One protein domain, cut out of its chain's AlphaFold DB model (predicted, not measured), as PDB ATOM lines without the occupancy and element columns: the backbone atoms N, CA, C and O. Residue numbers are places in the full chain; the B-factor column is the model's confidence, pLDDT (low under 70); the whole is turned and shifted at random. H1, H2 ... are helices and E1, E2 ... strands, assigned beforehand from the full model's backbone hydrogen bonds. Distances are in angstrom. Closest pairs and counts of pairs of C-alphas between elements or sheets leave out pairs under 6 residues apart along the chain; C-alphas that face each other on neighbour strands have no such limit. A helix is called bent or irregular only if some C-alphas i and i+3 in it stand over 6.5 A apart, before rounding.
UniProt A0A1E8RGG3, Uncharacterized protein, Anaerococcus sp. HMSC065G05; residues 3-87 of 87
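Overview. This is residues 3 to 87 of the 87 residues of an uncharacterized protein of Anaerococcus sp. HMSC065G05 (UniProt A0A1E8RGG3). A small three-stranded sheet at one end has the helix arm H1a and the helix H3 packed on it, and a helical hairpin of H1b and H2 reaches away from it along the longest axis. The printed part has 85 residues, in the order E1, E2, H1, H2, H3, E3; the sheet E2, E1, E3 is antiparallel, and the class is mostly helix. The whole is compact, with a radius of gyration of the C-alphas of 13.1 A, yet elongated, spanning 43 by 25 by 19 A.

Arrangement. E1, residues 3 to 5, and E2, residues 10 to 14, form a hairpin; N 3 and O 13 are within hydrogen-bond range at 2.8 A. E3, residues 83 to 86, is the antiparallel neighbour of E1, with N 4 and O 84 at 2.9 A. H1, residues 18 to 39, was assigned as one helix by its hydrogen bonds but is bent: C-alphas 27 and 30 are 7.7 A apart. Its arms, H1a, residues 18 to 27, and H1b, residues 30 to 39, stand at a steep tilt of 46 degrees. H1a is on the sheet; its closest C-alphas to E2 are Trp 25 and Ala 13, 4.9 A apart. H1b is irregular, with C-alphas 32 and 35 at 7.5 A, and only grazes the sheet with residues 31 to 33. H1b and H2, residues 45 to 59, touch as a helical hairpin, at a shallow tilt of 13 degrees, opposite ways; their closest C-alphas are Glu 30 and Thr 59, 5.4 A. H3, residues 65 to 75, is on the sheet, its closest C-alphas to E3 being Ile 72 and Ile 83, 6.3 A. H3 is close to but not clearly touching H2, the closest C-alphas being Cys 58 and Ile 71, 5.7 A. Every O i to N i+4 pair is within hydrogen-bond range in H1a, H2 and H3; H1b has 1 of 6, and 4 of 7 O i to N i+3 pairs.

Along the chain. E1 begins at C-alpha 3 (8.410, -20.384, -30.370). H1a measures 14.3 A, H1b 15.5 A, H2 21.2 A and H3 15.1 A from first to last C-alpha. E3 ends at C-alpha 86 (10.144, -23.963, -35.193).

Size, cuts and confidence. The C-alphas of Asn 16 and Asn 44, the two farthest apart, are 43.3 A apart. The printed part has no cut and no long link. Mean pLDDT of the printed part is 94.6; residue 79 is under 70.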
ATOM      1  N   ILE A   3       8.061 -21.786 -30.134       97.75
ATOM      2  CA  ILE A   3       8.410 -20.384 -30.370       97.75
ATOM      3  C   ILE A   3       9.571 -20.048 -29.445       97.75
ATOM      4  O   ILE A   3       9.466 -20.171 -28.224       97.75
ATOM      5  N   TYR A   4      10.707 -19.693 -30.033       97.81
ATOM      6  CA  TYR A   4      11.969 -19.627 -29.310       97.81
ATOM      7  C   TYR A   4      12.798 -18.426 -29.737       97.81
ATOM      8  O   TYR A   4      12.976 -18.173 -30.932       97.81
ATOM      9  N   ASP A   5      13.335 -17.730 -28.745       96.00
ATOM     10  CA  ASP A   5      14.290 -16.655 -28.915       96.00
ATOM     11  C   ASP A   5      15.715 -17.182 -28.879       96.00
ATOM     12  O   ASP A   5      16.221 -17.643 -27.855       96.00
ATOM     13  N   ASN A   6      16.374 -17.084 -30.029       94.69
ATOM     14  CA  ASN A   6      17.750 -17.528 -30.184       94.69
ATOM     15  C   ASN A   6      18.762 -16.603 -29.517       94.69
ATOM     16  O   ASN A   6      19.897 -17.026 -29.315       94.69
ATOM     17  N   TYR A   7      18.397 -15.348 -29.266       93.62
ATOM     18  CA  TYR A   7      19.288 -14.404 -28.615       93.62
ATOM     19  C   TYR A   7      19.269 -14.635 -27.102       93.62
ATOM     20  O   TYR A   7      20.307 -14.927 -26.514       93.62
ATOM     21  N   ASN A   8      18.078 -14.604 -26.497       91.75
ATOM     22  CA  ASN A   8      17.903 -14.737 -25.046       91.75
ATOM     23  C   ASN A   8      17.873 -16.192 -24.546       91.75
ATOM     24  O   ASN A   8      17.796 -16.433 -23.344       91.75
ATOM     25  N   ASN A   9      17.942 -17.176 -25.450       94.75
ATOM     26  CA  ASN A   9      17.809 -18.602 -25.139       94.75
ATOM     27  C   ASN A   9      16.522 -18.914 -24.347       94.75
ATOM     28  O   ASN A   9      16.526 -19.693 -23.393       94.75
ATOM     29  N   TYR A  10      15.413 -18.301 -24.761       94.69
ATOM     30  CA  TYR A  10      14.134 -18.367 -24.059       94.69
ATOM     31  C   TYR A  10      13.046 -19.007 -24.926       94.69
ATOM     32  O   TYR A  10      12.980 -18.785 -26.135       94.69
ATOM     33  N   THR A  11      12.195 -19.833 -24.316       97.19
ATOM     34  CA  THR A  11      11.062 -20.465 -25.007       97.19
ATOM     35  C   THR A  11       9.778 -19.768 -24.597       97.19
ATOM     36  O   THR A  11       9.341 -19.922 -23.464       97.19
ATOM     37  N   TYR A  12       9.169 -19.061 -25.545       96.62
ATOM     38  CA  TYR A  12       7.907 -18.355 -25.344       96.62
ATOM     39  C   TYR A  12       6.713 -19.315 -25.331       96.62
ATOM     40  O   TYR A  12       5.821 -19.167 -24.504       96.62
ATOM     41  N   ALA A  13       6.721 -20.321 -26.214       98.00
ATOM     42  CA  ALA A  13       5.657 -21.319 -26.296       98.00
ATOM     43  C   ALA A  13       6.155 -22.659 -26.860       98.00
ATOM     44  O   ALA A  13       7.135 -22.706 -27.619       98.00
ATOM     45  N   LYS A  14       5.468 -23.758 -26.539       98.19
ATOM     46  CA  LYS A  14       5.721 -25.107 -27.075       98.19
ATOM     47  C   LYS A  14       4.423 -25.899 -27.253       98.19
ATOM     48  O   LYS A  14       3.509 -25.778 -26.456       98.19
ATOM     49  N   GLY A  15       4.399 -26.779 -28.250       97.88
ATOM     50  CA  GLY A  15       3.269 -27.674 -28.512       97.88
ATOM     51  C   GLY A  15       3.648 -28.810 -29.461       97.88
ATOM     52  O   GLY A  15       4.594 -28.677 -30.251       97.88
ATOM     53  N   ASN A  16       2.950 -29.941 -29.373       97.56
ATOM     54  CA  ASN A  16       3.089 -31.049 -30.323       97.56
ATOM     55  C   ASN A  16       2.246 -30.818 -31.581       97.56
ATOM     56  O   ASN A  16       2.623 -31.305 -32.646       97.56
ATOM     57  N   THR A  17       1.157 -30.052 -31.468       97.31
ATOM     58  CA  THR A  17       0.349 -29.566 -32.596       97.31
ATOM     59  C   THR A  17       0.408 -28.042 -32.706       97.31
ATOM     60  O   THR A  17       0.970 -27.359 -31.845       97.31
ATOM     61  N   GLU A  18      -0.158 -27.508 -33.789       97.50
ATOM     62  CA  GLU A  18      -0.307 -26.065 -33.969       97.50
ATOM     63  C   GLU A  18      -1.268 -25.480 -32.926       97.50
ATOM     64  O   GLU A  18      -0.946 -24.465 -32.314       97.50
ATOM     65  N   GLU A  19      -2.383 -26.162 -32.649       97.88
ATOM     66  CA  GLU A  19      -3.353 -25.756 -31.627       97.88
ATOM     67  C   GLU A  19      -2.724 -25.721 -30.232       97.88
ATOM     68  O   GLU A  19      -2.885 -24.735 -29.517       97.88
ATOM     69  N   GLU A  20      -1.949 -26.748 -29.861       98.38
ATOM     70  CA  GLU A  20      -1.227 -26.765 -28.581       98.38
ATOM     71  C   GLU A  20      -0.208 -25.620 -28.489       98.38
ATOM     72  O   GLU A  20      -0.035 -25.031 -27.426       98.38
ATOM     73  N   LEU A  21       0.469 -25.285 -29.596       98.44
ATOM     74  CA  LEU A  21       1.438 -24.190 -29.622       98.44
ATOM     75  C   LEU A  21       0.764 -22.822 -29.449       98.44
ATOM     76  O   LEU A  21       1.297 -21.974 -28.737       98.44
ATOM     77  N   ILE A  22      -0.377 -22.610 -30.110       98.31
ATOM     78  CA  ILE A  22      -1.169 -21.377 -30.012       98.31
ATOM     79  C   ILE A  22      -1.742 -21.233 -28.601       98.31
ATOM     80  O   ILE A  22      -1.661 -20.153 -28.019       98.31
ATOM     81  N   GLN A  23      -2.262 -22.319 -28.025       98.44
ATOM     82  CA  GLN A  23      -2.774 -22.313 -26.658       98.44
ATOM     83  C   GLN A  23      -1.672 -21.956 -25.650       98.44
ATOM     84  O   GLN A  23      -1.855 -21.037 -24.857       98.44
ATOM     85  N   ASP A  24      -0.509 -22.618 -25.716       98.50
ATOM     86  CA  ASP A  24       0.617 -22.338 -24.809       98.50
ATOM     87  C   ASP A  24       1.165 -20.909 -24.988       98.50
ATOM     88  O   ASP A  24       1.638 -20.310 -24.025       98.50
ATOM     89  N   TRP A  25       1.089 -20.344 -26.201       97.94
ATOM     90  CA  TRP A  25       1.406 -18.935 -26.453       97.94
ATOM     91  C   TRP A  25       0.425 -18.000 -25.745       97.94
ATOM     92  O   TRP A  25       0.867 -17.142 -24.984       97.94
ATOM     93  N   ASN A  26      -0.882 -18.181 -25.962       98.38
ATOM     94  CA  ASN A  26      -1.920 -17.326 -25.380       98.38
ATOM     95  C   ASN A  26      -1.883 -17.361 -23.844       98.38
ATOM     96  O   ASN A  26      -1.939 -16.314 -23.209       98.38
ATOM     97  N   GLU A  27      -1.706 -18.543 -23.244       98.31
ATOM     98  CA  GLU A  27      -1.650 -18.709 -21.781       98.31
ATOM     99  C   GLU A  27      -0.460 -17.986 -21.129       98.31
ATOM    100  O   GLU A  27      -0.528 -17.623 -19.957       98.31
ATOM    101  N   LYS A  28       0.637 -17.780 -21.869       97.38
ATOM    102  CA  LYS A  28       1.887 -17.216 -21.333       97.38
ATOM    103  C   LYS A  28       2.197 -15.810 -21.814       97.38
ATOM    104  O   LYS A  28       3.179 -15.233 -21.350       97.38
ATOM    105  N   ALA A  29       1.432 -15.268 -22.762       96.25
ATOM    106  CA  ALA A  29       1.784 -14.024 -23.433       96.25
ATOM    107  C   ALA A  29       1.952 -12.864 -22.438       96.25
ATOM    108  O   ALA A  29       2.966 -12.171 -22.491       96.25
ATOM    109  N   GLU A  30       1.028 -12.701 -21.486       96.31
ATOM    110  CA  GLU A  30       1.118 -11.643 -20.468       96.31
ATOM    111  C   GLU A  30       2.403 -11.729 -19.633       96.31
ATOM    112  O   GLU A  30       3.114 -10.734 -19.490       96.31
ATOM    113  N   GLU A  31       2.738 -12.915 -19.119       96.44
ATOM    114  CA  GLU A  31       3.957 -13.121 -18.330       96.44
ATOM    115  C   GLU A  31       5.207 -12.860 -19.181       96.44
ATOM    116  O   GLU A  31       6.075 -12.071 -18.800       96.44
ATOM    117  N   ASN A  32       5.257 -13.465 -20.371       94.94
ATOM    118  CA  ASN A  32       6.376 -13.386 -21.304       94.94
ATOM    119  C   ASN A  32       6.683 -11.963 -21.786       94.94
ATOM    120  O   ASN A  32       7.828 -11.680 -22.139       94.94
ATOM    121  N   PHE A  33       5.673 -11.092 -21.854       94.00
ATOM    122  CA  PHE A  33       5.792  -9.736 -22.392       94.00
ATOM    123  C   PHE A  33       5.637  -8.639 -21.340       94.00
ATOM    124  O   PHE A  33       5.686  -7.460 -21.682       94.00
ATOM    125  N   SER A  34       5.525  -8.999 -20.060       94.69
ATOM    126  CA  SER A  34       5.449  -8.044 -18.946       94.69
ATOM    127  C   SER A  34       6.629  -7.062 -18.898       94.69
ATOM    128  O   SER A  34       6.441  -5.914 -18.501       94.69
ATOM    129  N   TRP A  35       7.806  -7.466 -19.392       92.19
ATOM    130  CA  TRP A  35       8.992  -6.610 -19.511       92.19
ATOM    131  C   TRP A  35       8.758  -5.354 -20.365       92.19
ATOM    132  O   TRP A  35       9.398  -4.335 -20.135       92.19
ATOM    133  N   ILE A  36       7.813  -5.380 -21.318       92.19
ATOM    134  CA  ILE A  36       7.451  -4.204 -22.131       92.19
ATOM    135  C   ILE A  36       6.971  -3.058 -21.232       92.19
ATOM    136  O   ILE A  36       7.195  -1.888 -21.533       92.19
ATOM    137  N   LEU A  37       6.317  -3.387 -20.117       94.12
ATOM    138  CA  LEU A  37       5.751  -2.414 -19.188       94.12
ATOM    139  C   LEU A  37       6.788  -1.840 -18.207       94.12
ATOM    140  O   LEU A  37       6.462  -0.887 -17.501       94.12
ATOM    141  N   GLU A  38       8.012  -2.381 -18.146       91.62
ATOM    142  CA  GLU A  38       9.073  -1.898 -17.240       91.62
ATOM    143  C   GLU A  38       9.491  -0.451 -17.541       91.62
ATOM    144  O   GLU A  38       9.965   0.262 -16.655       91.62
ATOM    145  N   ASP A  39       9.257  -0.004 -18.774       85.88
ATOM    146  CA  ASP A  39       9.565   1.340 -19.244       85.88
ATOM    147  C   ASP A  39       8.483   2.388 -18.921       85.88
ATOM    148  O   ASP A  39       8.683   3.582 -19.162       85.88
ATOM    149  N   LEU A  40       7.340   1.981 -18.356       88.75
ATOM    150  CA  LEU A  40       6.255   2.906 -18.026       88.75
ATOM    151  C   LEU A  40       6.665   3.939 -16.974       88.75
ATOM    152  O   LEU A  40       7.186   3.608 -15.908       88.75
ATOM    153  N   GLY A  41       6.347   5.205 -17.244       88.06
ATOM    154  CA  GLY A  41       6.662   6.327 -16.360       88.06
ATOM    155  C   GLY A  41       8.099   6.835 -16.485       88.06
ATOM    156  O   GLY A  41       8.444   7.823 -15.833       88.06
ATOM    157  N   ASN A  42       8.923   6.217 -17.339       89.62
ATOM    158  CA  ASN A  42      10.252   6.730 -17.696       89.62
ATOM    159  C   ASN A  42      10.187   7.809 -18.794       89.62
ATOM    160  O   ASN A  42      11.186   8.477 -19.070       89.62
ATOM    161  N   PHE A  43       9.015   7.991 -19.405       90.19
ATOM    162  CA  PHE A  43       8.792   8.787 -20.605       90.19
ATOM    163  C   PHE A  43       7.659   9.813 -20.417       90.19
ATOM    164  O   PHE A  43       7.277  10.149 -19.295       90.19
ATOM    165  N   ASN A  44       7.150  10.378 -21.518       94.38
ATOM    166  CA  ASN A  44       5.945  11.210 -21.487       94.38
ATOM    167  C   ASN A  44       4.653  10.377 -21.619       94.38
ATOM    168  O   ASN A  44       4.676   9.236 -22.068       94.38
ATOM    169  N   GLU A  45       3.507  10.981 -21.294       93.56
ATOM    170  CA  GLU A  45       2.190  10.317 -21.299       93.56
ATOM    171  C   GLU A  45       1.866   9.602 -22.621       93.56
ATOM    172  O   GLU A  45       1.376   8.475 -22.618       93.56
ATOM    173  N   LYS A  46       2.199  10.212 -23.764       95.38
ATOM    174  CA  LYS A  46       1.949   9.613 -25.081       95.38
ATOM    175  C   LYS A  46       2.837   8.391 -25.335       95.38
ATOM    176  O   LYS A  46       2.426   7.459 -26.018       95.38
ATOM    177  N   GLU A  47       4.074   8.414 -24.855       94.19
ATOM    178  CA  GLU A  47       4.987   7.272 -24.961       94.19
ATOM    179  C   GLU A  47       4.507   6.115 -24.077       94.19
ATOM    180  O   GLU A  47       4.422   4.990 -24.564       94.19
ATOM    181  N   ASP A  48       4.065   6.407 -22.853       94.12
ATOM    182  CA  ASP A  48       3.460   5.420 -21.952       94.12
ATOM    183  C   ASP A  48       2.194   4.778 -22.551       94.12
ATOM    184  O   ASP A  48       1.979   3.570 -22.430       94.12
ATOM    185  N   GLU A  49       1.350   5.559 -23.232       95.88
ATOM    186  CA  GLU A  49       0.192   5.032 -23.968       95.88
ATOM    187  C   GLU A  49       0.606   4.083 -25.102       95.88
ATOM    188  O   GLU A  49      -0.014   3.033 -25.283       95.88
ATOM    189  N   ASN A  50       1.670   4.409 -25.844       94.62
ATOM    190  CA  ASN A  50       2.174   3.537 -26.907       94.62
ATOM    191  C   ASN A  50       2.732   2.223 -26.348       94.62
ATOM    192  O   ASN A  50       2.496   1.175 -26.944       94.62
ATOM    193  N   ILE A  51       3.432   2.270 -25.209       94.38
ATOM    194  CA  ILE A  51       3.954   1.080 -24.522       94.38
ATOM    195  C   ILE A  51       2.800   0.156 -24.112       94.38
ATOM    196  O   ILE A  51       2.826  -1.035 -24.423       94.38
ATOM    197  N   LYS A  52       1.749   0.704 -23.486       96.06
ATOM    198  CA  LYS A  52       0.555  -0.068 -23.098       96.06
ATOM    199  C   LYS A  52      -0.129  -0.699 -24.302       96.06
ATOM    200  O   LYS A  52      -0.418  -1.890 -24.286       96.06
ATOM    201  N   LYS A  53      -0.333   0.079 -25.367       96.25
ATOM    202  CA  LYS A  53      -0.956  -0.408 -26.601       96.25
ATOM    203  C   LYS A  53      -0.139  -1.526 -27.246       96.25
ATOM    204  O   LYS A  53      -0.703  -2.512 -27.705       96.25
ATOM    205  N   PHE A  54       1.185  -1.393 -27.260       95.19
ATOM    206  CA  PHE A  54       2.067  -2.425 -27.793       95.19
ATOM    207  C   PHE A  54       2.032  -3.711 -26.950       95.19
ATOM    208  O   PHE A  54       1.993  -4.807 -27.506       95.19
ATOM    209  N   PHE A  55       1.981  -3.590 -25.621       96.06
ATOM    210  CA  PHE A  55       1.781  -4.731 -24.727       96.06
ATOM    211  C   PHE A  55       0.440  -5.436 -24.987       96.06
ATOM    212  O   PHE A  55       0.418  -6.657 -25.138       96.06
ATOM    213  N   GLU A  56      -0.662  -4.690 -25.108       96.50
ATOM    214  CA  GLU A  56      -1.985  -5.247 -25.436       96.50
ATOM    215  C   GLU A  56      -1.963  -5.999 -26.776       96.50
ATOM    216  O   GLU A  56      -2.464  -7.116 -26.872       96.50
ATOM    217  N   GLU A  57      -1.315  -5.437 -27.800       95.25
ATOM    218  CA  GLU A  57      -1.156  -6.088 -29.107       95.25
ATOM    219  C   GLU A  57      -0.343  -7.391 -29.021       95.25
ATOM    220  O   GLU A  57      -0.669  -8.361 -29.704       95.25
ATOM    221  N   CYS A  58       0.693  -7.444 -28.178       94.94
ATOM    222  CA  CYS A  58       1.516  -8.646 -28.004       94.94
ATOM    223  C   CYS A  58       0.831  -9.746 -27.180       94.94
ATOM    224  O   CYS A  58       1.197 -10.917 -27.303       94.94
ATOM    225  N   THR A  59      -0.126  -9.372 -26.330       96.75
ATOM    226  CA  THR A  59      -0.789 -10.266 -25.363       96.75
ATOM    227  C   THR A  59      -2.201 -10.671 -25.760       96.75
ATOM    228  O   THR A  59      -2.761 -11.591 -25.170       96.75
ATOM    229  N   GLN A  60      -2.761 -10.039 -26.791       96.75
ATOM    230  CA  GLN A  60      -4.053 -10.413 -27.342       96.75
ATOM    231  C   GLN A  60      -4.061 -11.885 -27.779       96.75
ATOM    232  O   GLN A  60      -3.171 -12.330 -28.511       96.75
ATOM    233  N   GLU A  61      -5.108 -12.620 -27.391       96.88
ATOM    234  CA  GLU A  61      -5.315 -14.004 -27.820       96.88
ATOM    235  C   GLU A  61      -5.292 -14.126 -29.348       96.88
ATOM    236  O   GLU A  61      -5.948 -13.372 -30.075       96.88
ATOM    237  N   GLN A  62      -4.537 -15.107 -29.834       97.50
ATOM    238  CA  GLN A  62      -4.420 -15.427 -31.248       97.50
ATOM    239  C   GLN A  62      -5.139 -16.738 -31.555       97.50
ATOM    240  O   GLN A  62      -5.041 -17.709 -30.808       97.50
ATOM    241  N   GLU A  63      -5.818 -16.789 -32.698       96.31
ATOM    242  CA  GLU A  63      -6.512 -17.994 -33.176       96.31
ATOM    243  C   GLU A  63      -5.663 -18.811 -34.164       96.31
ATOM    244  O   GLU A  63      -6.034 -19.917 -34.549       96.31
ATOM    245  N   ASN A  64      -4.547 -18.253 -34.640       96.75
ATOM    246  CA  ASN A  64      -3.708 -18.854 -35.674       96.75
ATOM    247  C   ASN A  64      -2.253 -18.367 -35.587       96.75
ATOM    248  O   ASN A  64      -1.956 -17.326 -34.995       96.75
ATOM    249  N   LEU A  65      -1.340 -19.093 -36.240       96.12
ATOM    250  CA  LEU A  65       0.082 -18.735 -36.254       96.12
ATOM    251  C   LEU A  65       0.391 -17.433 -36.997       96.12
ATOM    252  O   LEU A  65       1.405 -16.817 -36.693       96.12
ATOM    253  N   ILE A  66      -0.441 -16.996 -37.949       96.81
ATOM    254  CA  ILE A  66      -0.174 -15.765 -38.712       96.81
ATOM    255  C   ILE A  66      -0.203 -14.555 -37.776       96.81
ATOM    256  O   ILE A  66       0.678 -13.701 -37.852       96.81
ATOM    257  N   GLY A  67      -1.178 -14.498 -36.866       96.62
ATOM    258  CA  GLY A  67      -1.249 -13.449 -35.850       96.62
ATOM    259  C   GLY A  67      -0.015 -13.429 -34.944       96.62
ATOM    260  O   GLY A  67       0.623 -12.392 -34.766       96.62
ATOM    261  N   ILE A  68       0.415 -14.608 -34.490       97.06
ATOM    262  CA  ILE A  68       1.645 -14.777 -33.704       97.06
ATOM    263  C   ILE A  68       2.892 -14.339 -34.498       97.06
ATOM    264  O   ILE A  68       3.768 -13.665 -33.957       97.06
ATOM    265  N   GLU A  69       2.993 -14.675 -35.787       96.69
ATOM    266  CA  GLU A  69       4.108 -14.263 -36.653       96.69
ATOM    267  C   GLU A  69       4.197 -12.740 -36.807       96.69
ATOM    268  O   GLU A  69       5.304 -12.187 -36.838       96.69
ATOM    269  N   LEU A  70       3.053 -12.052 -36.884       96.50
ATOM    270  CA  LEU A  70       3.001 -10.591 -36.927       96.50
ATOM    271  C   LEU A  70       3.511  -9.981 -35.618       96.50
ATOM    272  O   LEU A  70       4.369  -9.102 -35.667       96.50
ATOM    273  N   ILE A  71       3.070 -10.498 -34.470       96.06
ATOM    274  CA  ILE A  71       3.541 -10.054 -33.150       96.06
ATOM    275  C   ILE A  71       5.056 -10.272 -33.011       96.06
ATOM    276  O   ILE A  71       5.798  -9.344 -32.689       96.06
ATOM    277  N   ILE A  72       5.550 -11.466 -33.358       95.94
ATOM    278  CA  ILE A  72       6.987 -11.794 -33.358       95.94
ATOM    279  C   ILE A  72       7.788 -10.810 -34.216       95.94
ATOM    280  O   ILE A  72       8.900 -10.422 -33.849       95.94
ATOM    281  N   LYS A  73       7.254 -10.415 -35.376       95.38
ATOM    282  CA  LYS A  73       7.916  -9.456 -36.263       95.38
ATOM    283  C   LYS A  73       8.056  -8.087 -35.610       95.38
ATOM    284  O   LYS A  73       9.085  -7.454 -35.822       95.38
ATOM    285  N   GLU A  74       7.061  -7.638 -34.853       94.38
ATOM    286  CA  GLU A  74       7.128  -6.366 -34.134       94.38
ATOM    287  C   GLU A  74       8.090  -6.446 -32.941       94.38
ATOM    288  O   GLU A  74       8.979  -5.606 -32.834       94.38
ATOM    289  N   ILE A  75       8.030  -7.510 -32.132       93.31
ATOM    290  CA  ILE A  75       8.952  -7.706 -30.996       93.31
ATOM    291  C   ILE A  75      10.412  -7.785 -31.459       93.31
ATOM    292  O   ILE A  75      11.294  -7.190 -30.850       93.31
ATOM    293  N   ASN A  76      10.688  -8.465 -32.575       94.19
ATOM    294  CA  ASN A  76      12.042  -8.561 -33.130       94.19
ATOM    295  C   ASN A  76      12.594  -7.228 -33.678       94.19
ATOM    296  O   ASN A  76      13.767  -7.177 -34.052       94.19
ATOM    297  N   LYS A  77      11.780  -6.166 -33.785       91.62
ATOM    298  CA  LYS A  77      12.281  -4.810 -34.083       91.62
ATOM    299  C   LYS A  77      12.814  -4.108 -32.839       91.62
ATOM    300  O   LYS A  77      13.578  -3.157 -32.981       91.62
ATOM    301  N   ILE A  78      12.402  -4.555 -31.657       85.81
ATOM    302  CA  ILE A  78      12.936  -4.079 -30.387       85.81
ATOM    303  C   ILE A  78      14.321  -4.698 -30.233       85.81
ATOM    304  O   ILE A  78      14.518  -5.875 -30.558       85.81
ATOM    305  N   GLU A  79      15.298  -3.884 -29.823       65.50
ATOM    306  CA  GLU A  79      16.675  -4.346 -29.673       65.50
ATOM    307  C   GLU A  79      16.711  -5.644 -28.846       65.50
ATOM    308  O   GLU A  79      15.966  -5.804 -27.883       65.50
ATOM    309  N   VAL A  80      17.614  -6.563 -29.213       80.69
ATOM    310  CA  VAL A  80      17.941  -7.757 -28.408       80.69
ATOM    311  C   VAL A  80      16.905  -8.905 -28.461       80.69
ATOM    312  O   VAL A  80      16.833  -9.714 -27.545       80.69
ATOM    313  N   ASN A  81      16.163  -9.078 -29.563       85.38
ATOM    314  CA  ASN A  81      15.284 -10.246 -29.770       85.38
ATOM    315  C   ASN A  81      15.574 -10.995 -31.085       85.38
ATOM    316  O   ASN A  81      15.864 -10.397 -32.126       85.38
ATOM    317  N   LYS A  82      15.504 -12.335 -31.060       93.44
ATOM    318  CA  LYS A  82      15.572 -13.190 -32.263       93.44
ATOM    319  C   LYS A  82      14.612 -14.375 -32.160       93.44
ATOM    320  O   LYS A  82      15.012 -15.548 -32.273       93.44
ATOM    321  N   ILE A  83      13.339 -14.046 -31.975       95.88
ATOM    322  CA  ILE A  83      12.225 -14.983 -31.841       95.88
ATOM    323  C   ILE A  83      11.891 -15.606 -33.200       95.88
ATOM    324  O   ILE A  83      11.798 -14.912 -34.216       95.88
ATOM    325  N   LYS A  84      11.729 -16.932 -33.229       96.88
ATOM    326  CA  LYS A  84      11.333 -17.710 -34.411       96.88
ATOM    327  C   LYS A  84      10.383 -18.843 -34.042       96.88
ATOM    328  O   LYS A  84      10.486 -19.415 -32.957       96.88
ATOM    329  N   ILE A  85       9.536 -19.218 -34.997       97.12
ATOM    330  CA  ILE A  85       8.705 -20.421 -34.925       97.12
ATOM    331  C   ILE A  85       9.477 -21.598 -35.528       97.12
ATOM    332  O   ILE A  85       9.963 -21.531 -36.657       97.12
ATOM    333  N   TYR A  86       9.577 -22.686 -34.773       96.38
ATOM    334  CA  TYR A  86      10.144 -23.963 -35.193       96.38
ATOM    335  C   TYR A  86       9.016 -24.984 -35.249       96.38
ATOM    336  O   TYR A  86       8.401 -25.271 -34.217       96.38
ATOM    337  N   LYS A  87       8.737 -25.506 -36.442       89.06
ATOM    338  CA  LYS A  87       7.715 -26.534 -36.649       89.06
ATOM    339  C   LYS A  87       8.326 -27.907 -36.389       89.06
ATOM    340  O   LYS A  87       9.352 -28.207 -37.037       89.06
TER     341      LYS A  87